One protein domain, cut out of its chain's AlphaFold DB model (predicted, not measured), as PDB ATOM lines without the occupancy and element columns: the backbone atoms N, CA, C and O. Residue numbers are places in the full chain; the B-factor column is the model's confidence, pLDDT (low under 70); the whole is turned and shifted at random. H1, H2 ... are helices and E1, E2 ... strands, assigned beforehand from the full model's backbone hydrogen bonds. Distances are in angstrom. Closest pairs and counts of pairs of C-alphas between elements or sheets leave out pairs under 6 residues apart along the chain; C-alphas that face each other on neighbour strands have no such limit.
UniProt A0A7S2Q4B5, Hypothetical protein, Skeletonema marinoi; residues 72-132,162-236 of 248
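This is residues 72 to 132 and 162 to 236 of the 248 residues of the protein "Hypothetical protein" of Skeletonema marinoi (UniProt A0A7S2Q4B5). What shape do these atoms make? A loop-rich body holds a small sheet, E3, E4 and E5, between a two-stranded hairpin, E1 and E2, at one end and the start of the long helix H5 at the other. Residues 222 to 236 of H5 stick out from that body as an arm, while H1, H2, H3 and H4 are short helical turns within the looped part. What is it made of? The printed part has 136 residues, under half in named elements, of mixed class, in the order H1 H2 H3 E1 E2 E3 E4 E5 H4 H5; both sheets, E3 - E4 - E5 and E1 - E2, are antiparallel. It is only just loose, close to compact, with a radius of gyration of the C-alphas of 17.5 A, and spans 57 by 40 by 26 A.

Where are the elements before the cut? After the unnamed residues 72 to 85, H1 is residues 86 to 89, with C-alpha 86 at (-31.139, 1.547, -4.111). H2 is residues 97 to 100, H3 105 to 108, E1 118 to 120 and E2 127 to 129. Where are those after it? E3 is residues 180 to 183, E4 189 to 193, 12.9 A long, E5 198 to 201 and H4 202 to 205. H5, residues 215 to 236, is 31.9 A long and ends with C-alpha 236 at (-25.071, 43.645, -0.887).

How are the strands joined? Residues 72 to 73 pair antiparallel with residues 181 to 182 of E3. E3, E4 and E5 form a meander, each strand the antiparallel neighbour of the one before, with N 181 and O 190 at 2.9 A and N 191 and O 200 at 2.9 A. In the hairpin E1 and E2, N 119 and O 128 are 2.8 A apart. Where do the helices stand? H1 touches H4, the closest C-alphas being those of Met 86 and Ala 203, 5.0 A apart. H4 is on the sheet of E3, E4 and E5 at a height of 5.6 A, over none of its strands, and H2 only grazes that sheet. H5 only just touches H4, with residues 215 to 216 alone and 3 pairs of C-alphas within 8 A; Phe 205 and Val 215 have the closest C-alphas, 5.3 A apart. What stays apart, and what do the helix backbones show? H3 and H2 are apart, as are E2 and E3. Each O i to N i+4 pair in H5 is within hydrogen-bond range; H1, H2, H3 and H4 are too short for such a pair.

How far does it reach? The two C-alphas farthest apart, those of Lys 110 and Lys 236, are 59.0 A apart. Is it unbroken? Residues 133 to 161 are not printed, and C-alphas 132 and 162 are 15.7 A apart across this cut; of the links printed whole, none is long. Where is confidence low? Residues 105 to 115 have pLDDT under 70, against a mean of 91.5 over the printed part of this model.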
ATOM      1  N   VAL A  72     -47.133  -3.074   7.924       95.56
ATOM      2  CA  VAL A  72     -46.595  -3.442   9.243       95.56
ATOM      3  C   VAL A  72     -45.317  -2.654   9.537       95.56
ATOM      4  O   VAL A  72     -44.551  -2.381   8.611       95.56
ATOM      5  N   PRO A  73     -45.061  -2.231  10.787       96.38
ATOM      6  CA  PRO A  73     -43.809  -1.561  11.121       96.38
ATOM      7  C   PRO A  73     -42.638  -2.546  11.002       96.38
ATOM      8  O   PRO A  73     -42.753  -3.714  11.376       96.38
ATOM      9  N   MET A  74     -41.500  -2.075  10.492       96.69
ATOM     10  CA  MET A  74     -40.276  -2.874  10.435       96.69
ATOM     11  C   MET A  74     -39.781  -3.183  11.854       96.69
ATOM     12  O   MET A  74     -39.762  -2.309  12.725       96.69
ATOM     13  N   LYS A  75     -39.379  -4.435  12.090       94.94
ATOM     14  CA  LYS A  75     -38.900  -4.883  13.401       94.94
ATOM     15  C   LYS A  75     -37.491  -4.330  13.685       94.94
ATOM     16  O   LYS A  75     -36.659  -4.334  12.778       94.94
ATOM     17  N   PRO A  76     -37.197  -3.873  14.916       92.75
ATOM     18  CA  PRO A  76     -35.836  -3.536  15.325       92.75
ATOM     19  C   PRO A  76     -34.886  -4.753  15.289       92.75
ATOM     20  O   PRO A  76     -35.352  -5.876  15.492       92.75
ATOM     21  N   PRO A  77     -33.567  -4.547  15.107       94.81
ATOM     22  CA  PRO A  77     -32.905  -3.262  14.875       94.81
ATOM     23  C   PRO A  77     -33.165  -2.744  13.454       94.81
ATOM     24  O   PRO A  77     -32.939  -3.453  12.480       94.81
ATOM     25  N   ILE A  78     -33.620  -1.491  13.332       94.25
ATOM     26  CA  ILE A  78     -33.848  -0.874  12.020       94.25
ATOM     27  C   ILE A  78     -32.479  -0.511  11.427       94.25
ATOM     28  O   ILE A  78     -31.748   0.265  12.054       94.25
ATOM     29  N   PRO A  79     -32.119  -1.018  10.234       95.50
ATOM     30  CA  PRO A  79     -30.867  -0.649   9.584       95.50
ATOM     31  C   PRO A  79     -30.741   0.871   9.390       95.50
ATOM     32  O   PRO A  79     -31.719   1.578   9.151       95.50
ATOM     33  N   SER A  80     -29.520   1.405   9.449       95.38
ATOM     34  CA  SER A  80     -29.281   2.846   9.254       95.38
ATOM     35  C   SER A  80     -29.576   3.324   7.821       95.38
ATOM     36  O   SER A  80     -29.858   4.508   7.592       95.38
ATOM     37  N   LYS A  81     -29.544   2.392   6.862       95.19
ATOM     38  CA  LYS A  81     -29.788   2.586   5.430       95.19
ATOM     39  C   LYS A  81     -30.563   1.404   4.848       95.19
ATOM     40  O   LYS A  81     -30.499   0.302   5.384       95.19
ATOM     41  N   PHE A  82     -31.238   1.645   3.728       96.88
ATOM     42  CA  PHE A  82     -31.878   0.596   2.936       96.88
ATOM     43  C   PHE A  82     -30.840  -0.455   2.503       96.88
ATOM     44  O   PHE A  82     -29.740  -0.088   2.086       96.88
ATOM     45  N   GLN A  83     -31.179  -1.741   2.632       96.50
ATOM     46  CA  GLN A  83     -30.245  -2.850   2.383       96.50
ATOM     47  C   GLN A  83     -30.346  -3.452   0.971       96.50
ATOM     48  O   GLN A  83     -29.450  -4.188   0.572       96.50
ATOM     49  N   GLY A  84     -31.399  -3.144   0.205       95.62
ATOM     50  CA  GLY A  84     -31.556  -3.615  -1.175       95.62
ATOM     51  C   GLY A  84     -30.870  -2.730  -2.223       95.62
ATOM     52  O   GLY A  84     -30.178  -1.760  -1.908       95.62
ATOM     53  N   ASP A  85     -31.125  -3.020  -3.503       96.69
ATOM     54  CA  ASP A  85     -30.629  -2.210  -4.622       96.69
ATOM     55  C   ASP A  85     -31.312  -0.831  -4.666       96.69
ATOM     56  O   ASP A  85     -32.434  -0.655  -5.149       96.69
ATOM     57  N   MET A  86     -30.614   0.186  -4.168       96.31
ATOM     58  CA  MET A  86     -31.139   1.547  -4.111       96.31
ATOM     59  C   MET A  86     -31.560   2.099  -5.478       96.31
ATOM     60  O   MET A  86     -32.536   2.846  -5.548       96.31
ATOM     61  N   ASN A  87     -30.850   1.761  -6.557       96.50
ATOM     62  CA  ASN A  87     -31.148   2.307  -7.879       96.50
ATOM     63  C   ASN A  87     -32.424   1.713  -8.457       96.50
ATOM     64  O   ASN A  87     -33.204   2.445  -9.063       96.50
ATOM     65  N   LYS A  88     -32.663   0.427  -8.196       97.31
ATOM     66  CA  LYS A  88     -33.887  -0.256  -8.604       97.31
ATOM     67  C   LYS A  88     -35.119   0.249  -7.847       97.31
ATOM     68  O   LYS A  88     -36.172   0.424  -8.448       97.31
ATOM     69  N   TYR A  89     -35.001   0.496  -6.539       97.06
ATOM     70  CA  TYR A  89     -36.169   0.734  -5.677       97.06
ATOM     71  C   TYR A  89     -36.493   2.209  -5.388       97.06
ATOM     72  O   TYR A  89     -37.594   2.507  -4.922       97.06
ATOM     73  N   LYS A  90     -35.580   3.157  -5.643       96.31
ATOM     74  CA  LYS A  90     -35.781   4.579  -5.282       96.31
ATOM     75  C   LYS A  90     -36.963   5.254  -5.992       96.31
ATOM     76  O   LYS A  90     -37.566   6.155  -5.407       96.31
ATOM     77  N   ASP A  91     -37.290   4.810  -7.204       96.88
ATOM     78  CA  ASP A  91     -38.330   5.399  -8.057       96.88
ATOM     79  C   ASP A  91     -39.555   4.484  -8.234       96.88
ATOM     80  O   ASP A  91     -40.467   4.810  -8.994       96.88
ATOM     81  N   VAL A  92     -39.612   3.364  -7.503       97.25
ATOM     82  CA  VAL A  92     -40.779   2.470  -7.506       97.25
ATOM     83  C   VAL A  92     -42.012   3.231  -7.021       97.25
ATOM     84  O   VAL A  92     -41.964   3.973  -6.030       97.25
ATOM     85  N   SER A  93     -43.128   3.055  -7.729       96.12
ATOM     86  CA  SER A  93     -44.398   3.665  -7.360       96.12
ATOM     87  C   SER A  93     -44.875   3.111  -6.017       96.12
ATOM     88  O   SER A  93     -45.000   1.907  -5.805       96.12
ATOM     89  N   VAL A  94     -45.128   4.021  -5.078       95.62
ATOM     90  CA  VAL A  94     -45.771   3.686  -3.807       95.62
ATOM     91  C   VAL A  94     -47.278   3.781  -4.032       95.62
ATOM     92  O   VAL A  94     -47.709   4.781  -4.615       95.62
ATOM     93  N   PRO A  95     -48.076   2.799  -3.574       93.81
ATOM     94  CA  PRO A  95     -49.528   2.897  -3.617       93.81
ATOM     95  C   PRO A  95     -50.039   4.203  -3.007       93.81
ATOM     96  O   PRO A  95     -49.420   4.780  -2.107       93.81
ATOM     97  N   ASP A  96     -51.200   4.653  -3.474       92.50
ATOM     98  CA  ASP A  96     -51.815   5.863  -2.946       92.50
ATOM     99  C   ASP A  96     -52.053   5.777  -1.442       92.50
ATOM    100  O   ASP A  96     -52.364   4.725  -0.883       92.50
ATOM    101  N   PHE A  97     -51.963   6.935  -0.790       90.75
ATOM    102  CA  PHE A  97     -52.056   7.056   0.661       90.75
ATOM    103  C   PHE A  97     -53.284   6.337   1.243       90.75
ATOM    104  O   PHE A  97     -53.160   5.630   2.236       90.75
ATOM    105  N   ASN A  98     -54.448   6.459   0.598       89.00
ATOM    106  CA  ASN A  98     -55.694   5.835   1.053       89.00
ATOM    107  C   ASN A  98     -55.674   4.299   0.993       89.00
ATOM    108  O   ASN A  98     -56.354   3.665   1.793       89.00
ATOM    109  N   ASN A  99     -54.894   3.721   0.079       89.38
ATOM    110  CA  ASN A  99     -54.751   2.271  -0.092       89.38
ATOM    111  C   ASN A  99     -53.629   1.690   0.775       89.38
ATOM    112  O   ASN A  99     -53.496   0.478   0.900       89.38
ATOM    113  N   LEU A 100     -52.800   2.560   1.345       90.12
ATOM    114  CA  LEU A 100     -51.609   2.186   2.087       90.12
ATOM    115  C   LEU A 100     -51.846   2.198   3.598       90.12
ATOM    116  O   LEU A 100     -51.299   1.370   4.323       90.12
ATOM    117  N   VAL A 101     -52.663   3.136   4.077       89.75
ATOM    118  CA  VAL A 101     -52.992   3.256   5.498       89.75
ATOM    119  C   VAL A 101     -53.824   2.071   5.992       89.75
ATOM    120  O   VAL A 101     -54.661   1.530   5.270       89.75
ATOM    121  N   ASN A 102     -53.603   1.685   7.247       87.69
ATOM    122  CA  ASN A 102     -54.322   0.585   7.898       87.69
ATOM    123  C   ASN A 102     -55.703   1.021   8.406       87.69
ATOM    124  O   ASN A 102     -56.626   0.214   8.485       87.69
ATOM    125  N   PHE A 103     -55.838   2.309   8.738       84.81
ATOM    126  CA  PHE A 103     -57.046   2.904   9.306       84.81
ATOM    127  C   PHE A 103     -57.411   4.181   8.530       84.81
ATOM    128  O   PHE A 103     -57.102   5.293   8.972       84.81
ATOM    129  N   PRO A 104     -58.015   4.058   7.333       80.44
ATOM    130  CA  PRO A 104     -58.401   5.209   6.530       80.44
ATOM    131  C   PRO A 104     -59.412   6.098   7.261       80.44
ATOM    132  O   PRO A 104     -60.401   5.618   7.809       80.44
ATOM    133  N   CYS A 105     -59.212   7.417   7.204       68.38
ATOM    134  CA  CYS A 105     -60.056   8.384   7.918       68.38
ATOM    135  C   CYS A 105     -61.546   8.288   7.527       68.38
ATOM    136  O   CYS A 105     -62.424   8.459   8.368       68.38
ATOM    137  N   HIS A 106     -61.842   7.955   6.264       65.44
ATOM    138  CA  HIS A 106     -63.216   7.802   5.777       65.44
ATOM    139  C   HIS A 106     -63.948   6.601   6.398       65.44
ATOM    140  O   HIS A 106     -65.167   6.644   6.523       65.44
ATOM    141  N   MET A 107     -63.232   5.563   6.851       58.91
ATOM    142  CA  MET A 107     -63.856   4.446   7.571       58.91
ATOM    143  C   MET A 107     -64.254   4.818   9.003       58.91
ATOM    144  O   MET A 107     -65.044   4.107   9.612       58.91
ATOM    145  N   ASN A 108     -63.767   5.949   9.523       56.19
ATOM    146  CA  ASN A 108     -64.079   6.412  10.872       56.19
ATOM    147  C   ASN A 108     -65.166   7.502  10.906       56.19
ATOM    148  O   ASN A 108     -65.484   8.002  11.970       56.19
ATOM    149  N   GLN A 109     -65.772   7.881   9.773       57.06
ATOM    150  CA  GLN A 109     -66.771   8.965   9.743       57.06
ATOM    151  C   GLN A 109     -68.116   8.615  10.400       57.06
ATOM    152  O   GLN A 109     -68.905   9.516  10.669       57.06
ATOM    153  N   LYS A 110     -68.391   7.332  10.674       57.56
ATOM    154  CA  LYS A 110     -69.588   6.922  11.429       57.56
ATOM    155  C   LYS A 110     -69.413   7.001  12.947       57.56
ATOM    156  O   LYS A 110     -70.413   6.898  13.651       57.56
ATOM    157  N   SER A 111     -68.195   7.190  13.461       57.47
ATOM    158  CA  SER A 111     -68.016   7.509  14.875       57.47
ATOM    159  C   SER A 111     -68.162   9.019  15.046       57.47
ATOM    160  O   SER A 111     -67.519   9.807  14.350       57.47
ATOM    161  N   ALA A 112     -69.078   9.431  15.924       60.44
ATOM    162  CA  ALA A 112     -69.229  10.827  16.316       60.44
ATOM    163  C   ALA A 112     -67.845  11.424  16.650       60.44
ATOM    164  O   ALA A 112     -66.998  10.689  17.171       60.44
ATOM    165  N   PRO A 113     -67.583  12.712  16.337       59.75
ATOM    166  CA  PRO A 113     -66.300  13.340  16.636       59.75
ATOM    167  C   PRO A 113     -65.945  13.058  18.091       59.75
ATOM    168  O   PRO A 113     -66.710  13.416  18.986       59.75
ATOM    169  N   ALA A 114     -64.829  12.349  18.304       64.81
ATOM    170  CA  ALA A 114     -64.407  11.959  19.639       64.81
ATOM    171  C   ALA A 114     -64.377  13.228  20.511       64.81
ATOM    172  O   ALA A 114     -63.720  14.200  20.114       64.81
ATOM    173  N   PRO A 115     -65.103  13.259  21.641       62.53
ATOM    174  CA  PRO A 115     -65.354  14.488  22.396       62.53
ATOM    175  C   PRO A 115     -64.087  15.171  22.950       62.53
ATOM    176  O   PRO A 115     -64.151  16.323  23.366       62.53
ATOM    177  N   ASP A 116     -62.917  14.534  22.855       79.12
ATOM    178  CA  ASP A 116     -61.717  14.924  23.602       79.12
ATOM    179  C   ASP A 116     -60.576  15.504  22.748       79.12
ATOM    180  O   ASP A 116     -59.416  15.507  23.160       79.12
ATOM    181  N   GLY A 117     -60.845  15.965  21.519       84.75
ATOM    182  CA  GLY A 117     -59.795  16.552  20.669       84.75
ATOM    183  C   GLY A 117     -58.674  15.566  20.292       84.75
ATOM    184  O   GLY A 117     -57.570  15.964  19.904       84.75
ATOM    185  N   THR A 118     -58.946  14.266  20.392       89.00
ATOM    186  CA  THR A 118     -58.057  13.188  19.964       89.00
ATOM    187  C   THR A 118     -58.379  12.765  18.528       89.00
ATOM    188  O   THR A 118     -59.476  12.974  18.013       89.00
ATOM    189  N   ARG A 119     -57.385  12.219  17.821       88.94
ATOM    190  CA  ARG A 119     -57.536  11.624  16.486       88.94
ATOM    191  C   ARG A 119     -56.853  10.265  16.457       88.94
ATOM    192  O   ARG A 119     -55.838  10.078  17.122       88.94
ATOM    193  N   ASN A 120     -57.354   9.343  15.643       90.50
ATOM    194  CA  ASN A 120     -56.736   8.027  15.488       90.50
ATOM    195  C   ASN A 120     -55.643   8.093  14.419       90.50
ATOM    196  O   ASN A 120     -55.837   8.672  13.346       90.50
ATOM    197  N   CYS A 121     -54.483   7.506  14.708       93.12
ATOM    198  CA  CYS A 121     -53.386   7.435  13.757       93.12
ATOM    199  C   CYS A 121     -53.741   6.496  12.599       93.12
ATOM    200  O   CYS A 121     -54.088   5.340  12.815       93.12
ATOM    201  N   VAL A 122     -53.559   6.943  11.360       93.31
ATOM    202  CA  VAL A 122     -53.929   6.159  10.167       93.31
ATOM    203  C   VAL A 122     -53.081   4.895   9.956       93.31
ATOM    204  O   VAL A 122     -53.484   4.001   9.215       93.31
ATOM    205  N   MET A 123     -51.909   4.794  10.594       94.25
ATOM    206  CA  MET A 123     -51.035   3.616  10.478       94.25
ATOM    207  C   MET A 123     -51.200   2.647  11.644       94.25
ATOM    208  O   MET A 123     -51.387   1.457  11.422       94.25
ATOM    209  N   CYS A 124     -51.135   3.131  12.886       93.38
ATOM    210  CA  CYS A 124     -51.215   2.258  14.059       93.38
ATOM    211  C   CYS A 124     -52.602   2.202  14.710       93.38
ATOM    212  O   CYS A 124     -52.762   1.470  15.677       93.38
ATOM    213  N   GLY A 125     -53.566   3.012  14.271       90.88
ATOM    214  CA  GLY A 125     -54.922   3.062  14.829       90.88
ATOM    215  C   GLY A 125     -55.033   3.736  16.199       90.88
ATOM    216  O   GLY A 125     -56.142   4.025  16.636       90.88
ATOM    217  N   HIS A 126     -53.912   4.036  16.863       90.88
ATOM    218  CA  HIS A 126     -53.916   4.569  18.223       90.88
ATOM    219  C   HIS A 126     -54.527   5.971  18.273       90.88
ATOM    220  O   HIS A 126     -54.186   6.833  17.456       90.88
ATOM    221  N   SER A 127     -55.381   6.200  19.267       90.25
ATOM    222  CA  SER A 127     -55.914   7.519  19.599       90.25
ATOM    223  C   SER A 127     -54.809   8.387  20.191       90.25
ATOM    224  O   SER A 127     -54.176   8.034  21.184       90.25
ATOM    225  N   CYS A 128     -54.550   9.526  19.564       91.44
ATOM    226  CA  CYS A 128     -53.507  10.461  19.954       91.44
ATOM    227  C   CYS A 128     -54.089  11.876  20.069       91.44
ATOM    228  O   CYS A 128     -54.945  12.244  19.257       91.44
ATOM    229  N   PRO A 129     -53.593  12.717  20.991       91.25
ATOM    230  CA  PRO A 129     -53.945  14.128  21.020       91.25
ATOM    231  C   PRO A 129     -53.643  14.792  19.676       91.25
ATOM    232  O   PRO A 129     -52.573  14.609  19.078       91.25
ATOM    233  N   CYS A 130     -54.600  15.569  19.182       88.12
ATOM    234  CA  CYS A 130     -54.399  16.388  18.006       88.12
ATOM    235  C   CYS A 130     -53.900  17.764  18.440       88.12
ATOM    236  O   CYS A 130     -54.517  18.403  19.287       88.12
ATOM    237  N   THR A 131     -52.850  18.283  17.798       83.62
ATOM    238  CA  THR A 131     -52.562  19.720  17.879       83.62
ATOM    239  C   THR A 131     -53.596  20.466  17.043       83.62
ATOM    240  O   THR A 131     -53.349  20.892  15.914       83.62
ATOM    241  N   THR A 132     -54.819  20.566  17.563       71.25
ATOM    242  CA  THR A 132     -55.817  21.473  17.013       71.25
ATOM    243  C   THR A 132     -55.197  22.858  17.057       71.25
ATOM    244  O   THR A 132     -54.804  23.322  18.125       71.25
ATOM    245  N   PHE A 162     -45.765  10.055  24.705       82.38
ATOM    246  CA  PHE A 162     -47.027  10.601  24.215       82.38
ATOM    247  C   PHE A 162     -46.889  10.952  22.731       82.38
ATOM    248  O   PHE A 162     -46.259  11.941  22.350       82.38
ATOM    249  N   ALA A 163     -47.459  10.109  21.875       91.44
ATOM    250  CA  ALA A 163     -47.537  10.368  20.452       91.44
ATOM    251  C   ALA A 163     -48.620  11.417  20.205       91.44
ATOM    252  O   ALA A 163     -49.742  11.278  20.686       91.44
ATOM    253  N   ILE A 164     -48.307  12.446  19.424       93.44
ATOM    254  CA  ILE A 164     -49.287  13.443  18.974       93.44
ATOM    255  C   ILE A 164     -49.536  13.259  17.482       93.44
ATOM    256  O   ILE A 164     -48.662  12.764  16.768       93.44
ATOM    257  N   ILE A 165     -50.696  13.685  16.983       92.69
ATOM    258  CA  ILE A 165     -50.947  13.793  15.537       92.69
ATOM    259  C   ILE A 165     -50.921  15.273  15.157       92.69
ATOM    260  O   ILE A 165     -51.919  15.980  15.365       92.69
ATOM    261  N   PRO A 166     -49.808  15.759  14.570       91.06
ATOM    262  CA  PRO A 166     -49.724  17.125  14.084       91.06
ATOM    263  C   PRO A 166     -50.833  17.423  13.076       91.06
ATOM    264  O   PRO A 166     -51.127  16.601  12.209       91.06
ATOM    265  N   SER A 167     -51.413  18.620  13.128       86.25
ATOM    266  CA  SER A 167     -52.394  19.083  12.128       86.25
ATOM    267  C   SER A 167     -51.878  18.988  10.686       86.25
ATOM    268  O   SER A 167     -52.643  18.707   9.769       86.25
ATOM    269  N   GLN A 168     -50.569  19.168  10.491       86.12
ATOM    270  CA  GLN A 168     -49.912  19.113   9.182       86.12
ATOM    271  C   GLN A 168     -49.642  17.695   8.669       86.12
ATOM    272  O   GLN A 168     -49.387  17.521   7.472       86.12
ATOM    273  N   ASN A 169     -49.644  16.701   9.558       84.00
ATOM    274  CA  ASN A 169     -49.463  15.307   9.191       84.00
ATOM    275  C   ASN A 169     -50.848  14.742   8.874       84.00
ATOM    276  O   ASN A 169     -51.784  14.967   9.636       84.00
ATOM    277  N   LYS A 170     -50.991  14.030   7.749       89.75
ATOM    278  CA  LYS A 170     -52.264  13.511   7.204       89.75
ATOM    279  C   LYS A 170     -52.899  12.406   8.082       89.75
ATOM    280  O   LYS A 170     -53.165  11.315   7.606       89.75
ATOM    281  N   GLY A 171     -53.082  12.652   9.380       91.56
ATOM    282  CA  GLY A 171     -53.514  11.662  10.369       91.56
ATOM    283  C   GLY A 171     -52.396  10.749  10.884       91.56
ATOM    284  O   GLY A 171     -52.685   9.728  11.490       91.56
ATOM    285  N   LEU A 172     -51.121  11.080  10.648       94.31
ATOM    286  CA  LEU A 172     -49.977  10.271  11.086       94.31
ATOM    287  C   LEU A 172     -49.405  10.792  12.413       94.31
ATOM    288  O   LEU A 172     -49.057  11.975  12.502       94.31
ATOM    289  N   CYS A 173     -49.286   9.927  13.424       95.50
ATOM    290  CA  CYS A 173     -48.701  10.308  14.711       95.50
ATOM    291  C   CYS A 173     -47.166  10.398  14.654       95.50
ATOM    292  O   CYS A 173     -46.530   9.852  13.752       95.50
ATOM    293  N   THR A 174     -46.567  11.078  15.632       94.69
ATOM    294  CA  THR A 174     -45.110  11.299  15.733       94.69
ATOM    295  C   THR A 174     -44.282  10.034  15.957       94.69
ATOM    296  O   THR A 174     -43.080  10.053  15.727       94.69
ATOM    297  N   LEU A 175     -44.889   8.927  16.392       94.56
ATOM    298  CA  LEU A 175     -44.195   7.636  16.452       94.56
ATOM    299  C   LEU A 175     -44.208   6.937  15.090       94.56
ATOM    300  O   LEU A 175     -43.225   6.327  14.681       94.56
ATOM    301  N   CYS A 176     -45.309   7.047  14.345       95.56
ATOM    302  CA  CYS A 176     -45.423   6.429  13.028       95.56
ATOM    303  C   CYS A 176     -44.687   7.208  11.929       95.56
ATOM    304  O   CYS A 176     -44.314   6.599  10.927       95.56
ATOM    305  N   ASP A 177     -44.475   8.521  12.095       94.88
ATOM    306  CA  ASP A 177     -43.811   9.375  11.098       94.88
ATOM    307  C   ASP A 177     -42.288   9.173  11.004       94.88
ATOM    308  O   ASP A 177     -41.694   9.508   9.975       94.88
ATOM    309  N   VAL A 178     -41.664   8.600  12.039       94.44
ATOM    310  CA  VAL A 178     -40.230   8.266  12.064       94.44
ATOM    311  C   VAL A 178     -39.933   6.828  11.636       94.44
ATOM    312  O   VAL A 178     -38.825   6.561  11.164       94.44
ATOM    313  N   ASN A 179     -40.908   5.926  11.758       96.50
ATOM    314  CA  ASN A 179     -40.736   4.499  11.497       96.50
ATOM    315  C   ASN A 179     -40.651   4.164  10.002       96.50
ATOM    316  O   ASN A 179     -41.194   4.865   9.142       96.50
ATOM    317  N   VAL A 180     -39.989   3.043   9.714       97.62
ATOM    318  CA  VAL A 180     -40.041   2.365   8.415       97.62
ATOM    319  C   VAL A 180     -41.169   1.339   8.465       97.62
ATOM    320  O   VAL A 180     -41.310   0.611   9.448       97.62
ATOM    321  N   TRP A 181     -41.978   1.303   7.416       97.75
ATOM    322  CA  TRP A 181     -43.113   0.399   7.278       97.75
ATOM    323  C   TRP A 181     -42.895  -0.515   6.078       97.75
ATOM    324  O   TRP A 181     -42.241  -0.127   5.116       97.75
ATOM    325  N   ILE A 182     -43.449  -1.717   6.134       97.44
ATOM    326  CA  ILE A 182     -43.409  -2.706   5.061       97.44
ATOM    327  C   ILE A 182     -44.834  -2.867   4.549       97.44
ATOM    328  O   ILE A 182     -45.731  -3.209   5.323       97.44
ATOM    329  N   VAL A 183     -45.043  -2.613   3.259       96.56
ATOM    330  CA  VAL A 183     -46.314  -2.899   2.587       96.56
ATOM    331  C   VAL A 183     -46.445  -4.412   2.448       96.56
ATOM    332  O   VAL A 183     -45.618  -5.038   1.793       96.56
ATOM    333  N   VAL A 184     -47.475  -5.004   3.047       95.56
ATOM    334  CA  VAL A 184     -47.598  -6.464   3.200       95.56
ATOM    335  C   VAL A 184     -47.635  -7.186   1.852       95.56
ATOM    336  O   VAL A 184     -46.966  -8.196   1.694       95.56
ATOM    337  N   HIS A 185     -48.365  -6.659   0.867       94.25
ATOM    338  CA  HIS A 185     -48.548  -7.347  -0.415       94.25
ATOM    339  C   HIS A 185     -47.326  -7.276  -1.347       94.25
ATOM    340  O   HIS A 185     -47.042  -8.225  -2.066       94.25
ATOM    341  N   SER A 186     -46.605  -6.152  -1.357       95.69
ATOM    342  CA  SER A 186     -45.469  -5.927  -2.268       95.69
ATOM    343  C   SER A 186     -44.105  -6.079  -1.599       95.69
ATOM    344  O   SER A 186     -43.084  -5.978  -2.275       95.69
ATOM    345  N   HIS A 187     -44.078  -6.243  -0.274       96.31
ATOM    346  CA  HIS A 187     -42.879  -6.144   0.561       96.31
ATOM    347  C   HIS A 187     -42.096  -4.835   0.374       96.31
ATOM    348  O   HIS A 187     -40.915  -4.751   0.704       96.31
ATOM    349  N   LEU A 188     -42.747  -3.787  -0.142       97.38
ATOM    350  CA  LEU A 188     -42.101  -2.501  -0.347       97.38
ATOM    351  C   LEU A 188     -41.865  -1.817   0.998       97.38
ATOM    352  O   LEU A 188     -42.801  -1.528   1.747       97.38
ATOM    353  N   GLU A 189     -40.606  -1.508   1.273       98.00
ATOM    354  CA  GLU A 189     -40.208  -0.727   2.434       98.00
ATOM    355  C   GLU A 189     -40.443   0.755   2.149       98.00
ATOM    356  O   GLU A 189     -39.912   1.327   1.192       98.00
ATOM    357  N   ILE A 190     -41.243   1.398   2.988       98.06
ATOM    358  CA  ILE A 190     -41.673   2.780   2.823       98.06
ATOM    359  C   ILE A 190     -41.413   3.583   4.092       98.06
ATOM    360  O   ILE A 190     -41.404   3.073   5.213       98.06
ATOM    361  N   LYS A 191     -41.254   4.891   3.920       97.50
ATOM    362  CA  LYS A 191     -41.090   5.828   5.028       97.50
ATOM    363  C   LYS A 191     -41.767   7.155   4.729       97.50
ATOM    364  O   LYS A 191     -41.775   7.629   3.589       97.50
ATOM    365  N   TRP A 192     -42.327   7.775   5.761       97.38
ATOM    366  CA  TRP A 192     -42.927   9.097   5.646       97.38
ATOM    367  C   TRP A 192     -41.860  10.169   5.389       97.38
ATOM    368  O   TRP A 192     -40.915  10.347   6.156       97.38
ATOM    369  N   CYS A 193     -42.010  10.923   4.300       97.88
ATOM    370  CA  CYS A 193     -41.130  12.041   3.978       97.88
ATOM    371  C   CYS A 193     -41.777  13.365   4.399       97.88
ATOM    372  O   CYS A 193     -42.749  13.808   3.782       97.88
ATOM    373  N   LYS A 194     -41.176  14.074   5.368       95.75
ATOM    374  CA  LYS A 194     -41.667  15.388   5.837       95.75
ATOM    375  C   LYS A 194     -41.648  16.463   4.744       95.75
ATOM    376  O   LYS A 194     -42.439  17.397   4.792       95.75
ATOM    377  N   GLY A 195     -40.764  16.335   3.750       96.62
ATOM    378  CA  GLY A 195     -40.684  17.261   2.615       96.62
ATOM    379  C   GLY A 195     -41.800  17.063   1.584       96.62
ATOM    380  O   GLY A 195     -42.362  18.039   1.104       96.62
ATOM    381  N   CYS A 196     -42.140  15.811   1.261       96.06
ATOM    382  CA  CYS A 196     -43.235  15.502   0.333       96.06
ATOM    383  C   CYS A 196     -44.611  15.516   1.010       96.06
ATOM    384  O   CYS A 196     -45.614  15.604   0.312       96.06
ATOM    385  N   LYS A 197     -44.662  15.364   2.342       94.31
ATOM    386  CA  LYS A 197     -45.885  15.040   3.093       94.31
ATOM    387  C   LYS A 197     -46.606  13.821   2.497       94.31
ATOM    388  O   LYS A 197     -47.823  13.829   2.286       94.31
ATOM    389  N   ASN A 198     -45.812  12.804   2.163       95.62
ATOM    390  CA  ASN A 198     -46.276  11.529   1.631       95.62
ATOM    391  C   ASN A 198     -45.271  10.409   1.946       95.62
ATOM    392  O   ASN A 198     -44.108  10.692   2.262       95.62
ATOM    393  N   PHE A 199     -45.707   9.155   1.829       97.38
ATOM    394  CA  PHE A 199     -44.818   7.997   1.868       97.38
ATOM    395  C   PHE A 199     -43.949   7.941   0.610       97.38
ATOM    396  O   PHE A 199     -44.366   8.316  -0.486       97.38
ATOM    397  N   ARG A 200     -42.700   7.515   0.789       97.94
ATOM    398  CA  ARG A 200     -41.724   7.274  -0.277       97.94
ATOM    399  C   ARG A 200     -41.051   5.923  -0.043       97.94
ATOM    400  O   ARG A 200     -40.957   5.534   1.124       97.94
ATOM    401  N   PRO A 201     -40.542   5.253  -1.095       98.25
ATOM    402  CA  PRO A 201     -39.714   4.067  -0.915       98.25
ATOM    403  C   PRO A 201     -38.546   4.399   0.011       98.25
ATOM    404  O   PRO A 201     -37.980   5.496  -0.070       98.25
ATOM    405  N   TRP A 202     -38.168   3.483   0.896       98.38
ATOM    406  CA  TRP A 202     -37.088   3.738   1.844       98.38
ATOM    407  C   TRP A 202     -35.752   3.971   1.123       98.38
ATOM    408  O   TRP A 202     -35.004   4.881   1.487       98.38
ATOM    409  N   ALA A 203     -35.537   3.285  -0.005       98.25
ATOM    410  CA  ALA A 203     -34.445   3.533  -0.948       98.25
ATOM    411  C   ALA A 203     -34.329   5.008  -1.400       98.25
ATOM    412  O   ALA A 203     -33.224   5.519  -1.591       98.25
ATOM    413  N   ALA A 204     -35.442   5.748  -1.495       98.25
ATOM    414  CA  ALA A 204     -35.445   7.162  -1.890       98.25
ATOM    415  C   ALA A 204     -34.818   8.102  -0.837       98.25
ATOM    416  O   ALA A 204     -34.624   9.299  -1.090       98.25
ATOM    417  N   PHE A 205     -34.508   7.602   0.365       98.25
ATOM    418  CA  PHE A 205     -33.784   8.344   1.401       98.25
ATOM    419  C   PHE A 205     -32.260   8.262   1.248       98.25
ATOM    420  O   PHE A 205     -31.540   9.041   1.891       98.25
ATOM    421  N   GLY A 206     -31.773   7.427   0.329       97.06
ATOM    422  CA  GLY A 206     -30.356   7.296   0.031       97.06
ATOM    423  C   GLY A 206     -29.577   6.639   1.171       97.06
ATOM    424  O   GLY A 206     -30.128   5.914   1.996       97.06
ATOM    425  N   GLU A 207     -28.304   7.007   1.286       96.50
ATOM    426  CA  GLU A 207     -27.410   6.582   2.376       96.50
ATOM    427  C   GLU A 207     -27.918   6.975   3.771       96.50
ATOM    428  O   GLU A 207     -27.597   6.342   4.771       96.50
ATOM    429  N   LYS A 208     -28.742   8.027   3.848       96.25
ATOM    430  CA  LYS A 208     -29.330   8.525   5.095       96.25
ATOM    431  C   LYS A 208     -30.752   7.991   5.263       96.25
ATOM    432  O   LYS A 208     -31.699   8.783   5.291       96.25
ATOM    433  N   GLY A 209     -30.900   6.670   5.381       94.50
ATOM    434  CA  GLY A 209     -32.198   5.990   5.504       94.50
ATOM    435  C   GLY A 209     -33.034   6.470   6.699       94.50
ATOM    436  O   GLY A 209     -34.263   6.545   6.633       94.50
ATOM    437  N   LEU A 210     -32.377   6.890   7.782       95.75
ATOM    438  CA  LEU A 210     -33.050   7.420   8.972       95.75
ATOM    439  C   LEU A 210     -33.422   8.912   8.888       95.75
ATOM    440  O   LEU A 210     -34.148   9.405   9.748       95.75
ATOM    441  N   ALA A 211     -33.046   9.631   7.825       97.12
ATOM    442  CA  ALA A 211     -33.417  11.038   7.667       97.12
ATOM    443  C   ALA A 211     -34.941  11.251   7.562       97.12
ATOM    444  O   ALA A 211     -35.695  10.358   7.181       97.12
ATOM    445  N   THR A 212     -35.391  12.477   7.845       97.06
ATOM    446  CA  THR A 212     -36.812  12.880   7.791       97.06
ATOM    447  C   THR A 212     -37.278  13.328   6.400       97.06
ATOM    448  O   THR A 212     -38.471  13.543   6.178       97.06
ATOM    449  N   LYS A 213     -36.350  13.492   5.448       98.06
ATOM    450  CA  LYS A 213     -36.616  13.905   4.060       98.06
ATOM    451  C   LYS A 213     -35.868  13.003   3.078       98.06
ATOM    452  O   LYS A 213     -34.699  12.680   3.316       98.06
ATOM    453  N   CYS A 214     -36.524  12.670   1.966       98.38
ATOM    454  CA  CYS A 214     -35.922  11.943   0.849       98.38
ATOM    455  C   CYS A 214     -34.852  12.785   0.131       98.38
ATOM    456  O   CYS A 214     -34.804  14.009   0.295       98.38
ATOM    457  N   VAL A 215     -34.016  12.133  -0.683       98.19
ATOM    458  CA  VAL A 215     -32.910  12.764  -1.428       98.19
ATOM    459  C   VAL A 215     -33.400  13.967  -2.242       98.19
ATOM    460  O   VAL A 215     -32.926  15.079  -2.010       98.19
ATOM    461  N   ARG A 216     -34.455  13.787  -3.050       98.06
ATOM    462  CA  ARG A 216     -35.048  14.852  -3.885       98.06
ATOM    463  C   ARG A 216     -35.477  16.087  -3.087       98.06
ATOM    464  O   ARG A 216     -35.310  17.221  -3.526       98.06
ATOM    465  N   CYS A 217     -36.045  15.896  -1.893       98.44
ATOM    466  CA  CYS A 217     -36.432  17.019  -1.036       98.44
ATOM    467  C   CYS A 217     -35.225  17.719  -0.402       98.44
ATOM    468  O   CYS A 217     -35.288  18.926  -0.173       98.44
ATOM    469  N   ARG A 218     -34.145  16.987  -0.099       98.00
ATOM    470  CA  ARG A 218     -32.898  17.581   0.402       98.00
ATOM    471  C   ARG A 218     -32.196  18.391  -0.687       98.00
ATOM    472  O   ARG A 218     -31.691  19.465  -0.389       98.00
ATOM    473  N   GLU A 219     -32.198  17.915  -1.926       98.00
ATOM    474  CA  GLU A 219     -31.661  18.634  -3.093       98.00
ATOM    475  C   GLU A 219     -32.401  19.938  -3.343       98.00
ATOM    476  O   GLU A 219     -31.790  20.995  -3.234       98.00
ATOM    477  N   ARG A 220     -33.731  19.887  -3.480       97.94
ATOM    478  CA  ARG A 220     -34.556  21.097  -3.627       97.94
ATOM    479  C   ARG A 220     -34.331  22.107  -2.499       97.94
ATOM    480  O   ARG A 220     -34.351  23.314  -2.712       97.94
ATOM    481  N   GLN A 221     -34.141  21.623  -1.269       97.44
ATOM    482  CA  GLN A 221     -33.837  22.495  -0.135       97.44
ATOM    483  C   GLN A 221     -32.443  23.131  -0.263       97.44
ATOM    484  O   GLN A 221     -32.314  24.323   0.004       97.44
ATOM    485  N   ARG A 222     -31.417  22.373  -0.678       97.62
ATOM    486  CA  ARG A 222     -30.062  22.896  -0.931       97.62
ATOM    487  C   ARG A 222     -30.061  23.947  -2.041       97.62
ATOM    488  O   ARG A 222     -29.493  25.014  -1.843       97.62
ATOM    489  N   GLU A 223     -30.752  23.683  -3.147       97.69
ATOM    490  CA  GLU A 223     -30.920  24.625  -4.261       97.69
ATOM    491  C   GLU A 223     -31.592  25.922  -3.803       97.69
ATOM    492  O   GLU A 223     -31.097  27.013  -4.077       97.69
ATOM    493  N   LYS A 224     -32.677  25.819  -3.021       97.25
ATOM    494  CA  LYS A 224     -33.362  26.996  -2.474       97.25
ATOM    495  C   LYS A 224     -32.428  27.857  -1.620       97.25
ATOM    496  O   LYS A 224     -32.442  29.077  -1.757       97.25
ATOM    497  N   TYR A 225     -31.604  27.240  -0.770       97.31
ATOM    498  CA  TYR A 225     -30.629  27.976   0.037       97.31
ATOM    499  C   TYR A 225     -29.512  28.603  -0.797       97.31
ATOM    500  O   TYR A 225     -29.105  29.722  -0.494       97.31
ATOM    501  N   ALA A 226     -29.026  27.917  -1.834       97.44
ATOM    502  CA  ALA A 226     -28.016  28.466  -2.736       97.44
ATOM    503  C   ALA A 226     -28.539  29.730  -3.443       97.44
ATOM    504  O   ALA A 226     -27.892  30.773  -3.379       97.44
ATOM    505  N   MET A 227     -29.759  29.671  -3.988       96.44
ATOM    506  CA  MET A 227     -30.418  30.807  -4.645       96.44
ATOM    507  C   MET A 227     -30.680  31.978  -3.688       96.44
ATOM    508  O   MET A 227     -30.496  33.143  -4.040       96.44
ATOM    509  N   GLU A 228     -31.119  31.695  -2.460       97.00
ATOM    510  CA  GLU A 228     -31.380  32.735  -1.458       97.00
ATOM    511  C   GLU A 228     -30.085  33.411  -0.988       97.00
ATOM    512  O   GLU A 228     -30.045  34.633  -0.810       97.00
ATOM    513  N   LYS A 229     -29.005  32.633  -0.852       97.00
ATOM    514  CA  LYS A 229     -27.673  33.150  -0.541       97.00
ATOM    515  C   LYS A 229     -27.149  34.046  -1.664       97.00
ATOM    516  O   LYS A 229     -26.757  35.173  -1.375       97.00
ATOM    517  N   GLU A 230     -27.220  33.602  -2.919       96.44
ATOM    518  CA  GLU A 230     -26.790  34.392  -4.081       96.44
ATOM    519  C   GLU A 230     -27.593  35.695  -4.201       96.44
ATOM    520  O   GLU A 230     -27.023  36.774  -4.367       96.44
ATOM    521  N   LYS A 231     -28.919  35.640  -4.009       96.12
ATOM    522  CA  LYS A 231     -29.776  36.836  -3.993       96.12
ATOM    523  C   LYS A 231     -29.356  37.822  -2.899       96.12
ATOM    524  O   LYS A 231     -29.330  39.030  -3.142       96.12
ATOM    525  N   LYS A 232     -29.023  37.326  -1.702       95.88
ATOM    526  CA  LYS A 232     -28.568  38.149  -0.572       95.88
ATOM    527  C   LYS A 232     -27.189  38.762  -0.825       95.88
ATOM    528  O   LYS A 232     -26.978  39.918  -0.474       95.88
ATOM    529  N   GLU A 233     -26.266  38.021  -1.427       95.56
ATOM    530  CA  GLU A 233     -24.936  38.524  -1.796       95.56
ATOM    531  C   GLU A 233     -25.028  39.564  -2.919       95.56
ATOM    532  O   GLU A 233     -24.471  40.653  -2.795       95.56
ATOM    533  N   ARG A 234     -25.851  39.319  -3.944       94.62
ATOM    534  CA  ARG A 234     -26.115  40.282  -5.024       94.62
ATOM    535  C   ARG A 234     -26.765  41.575  -4.521       94.62
ATOM    536  O   ARG A 234     -26.455  42.649  -5.031       94.62
ATOM    537  N   ALA A 235     -27.639  41.494  -3.517       93.25
ATOM    538  CA  ALA A 235     -28.242  42.672  -2.889       93.25
ATOM    539  C   ALA A 235     -27.228  43.520  -2.100       93.25
ATOM    540  O   ALA A 235     -27.415  44.726  -1.999       93.25
ATOM    541  N   LYS A 236     -26.149  42.918  -1.579       93.06
ATOM    542  CA  LYS A 236     -25.071  43.645  -0.887       93.06
ATOM    543  C   LYS A 236     -24.110  44.351  -1.842       93.06
ATOM    544  O   LYS A 236     -23.521  45.351  -1.459       93.06
TER     545      LYS A 236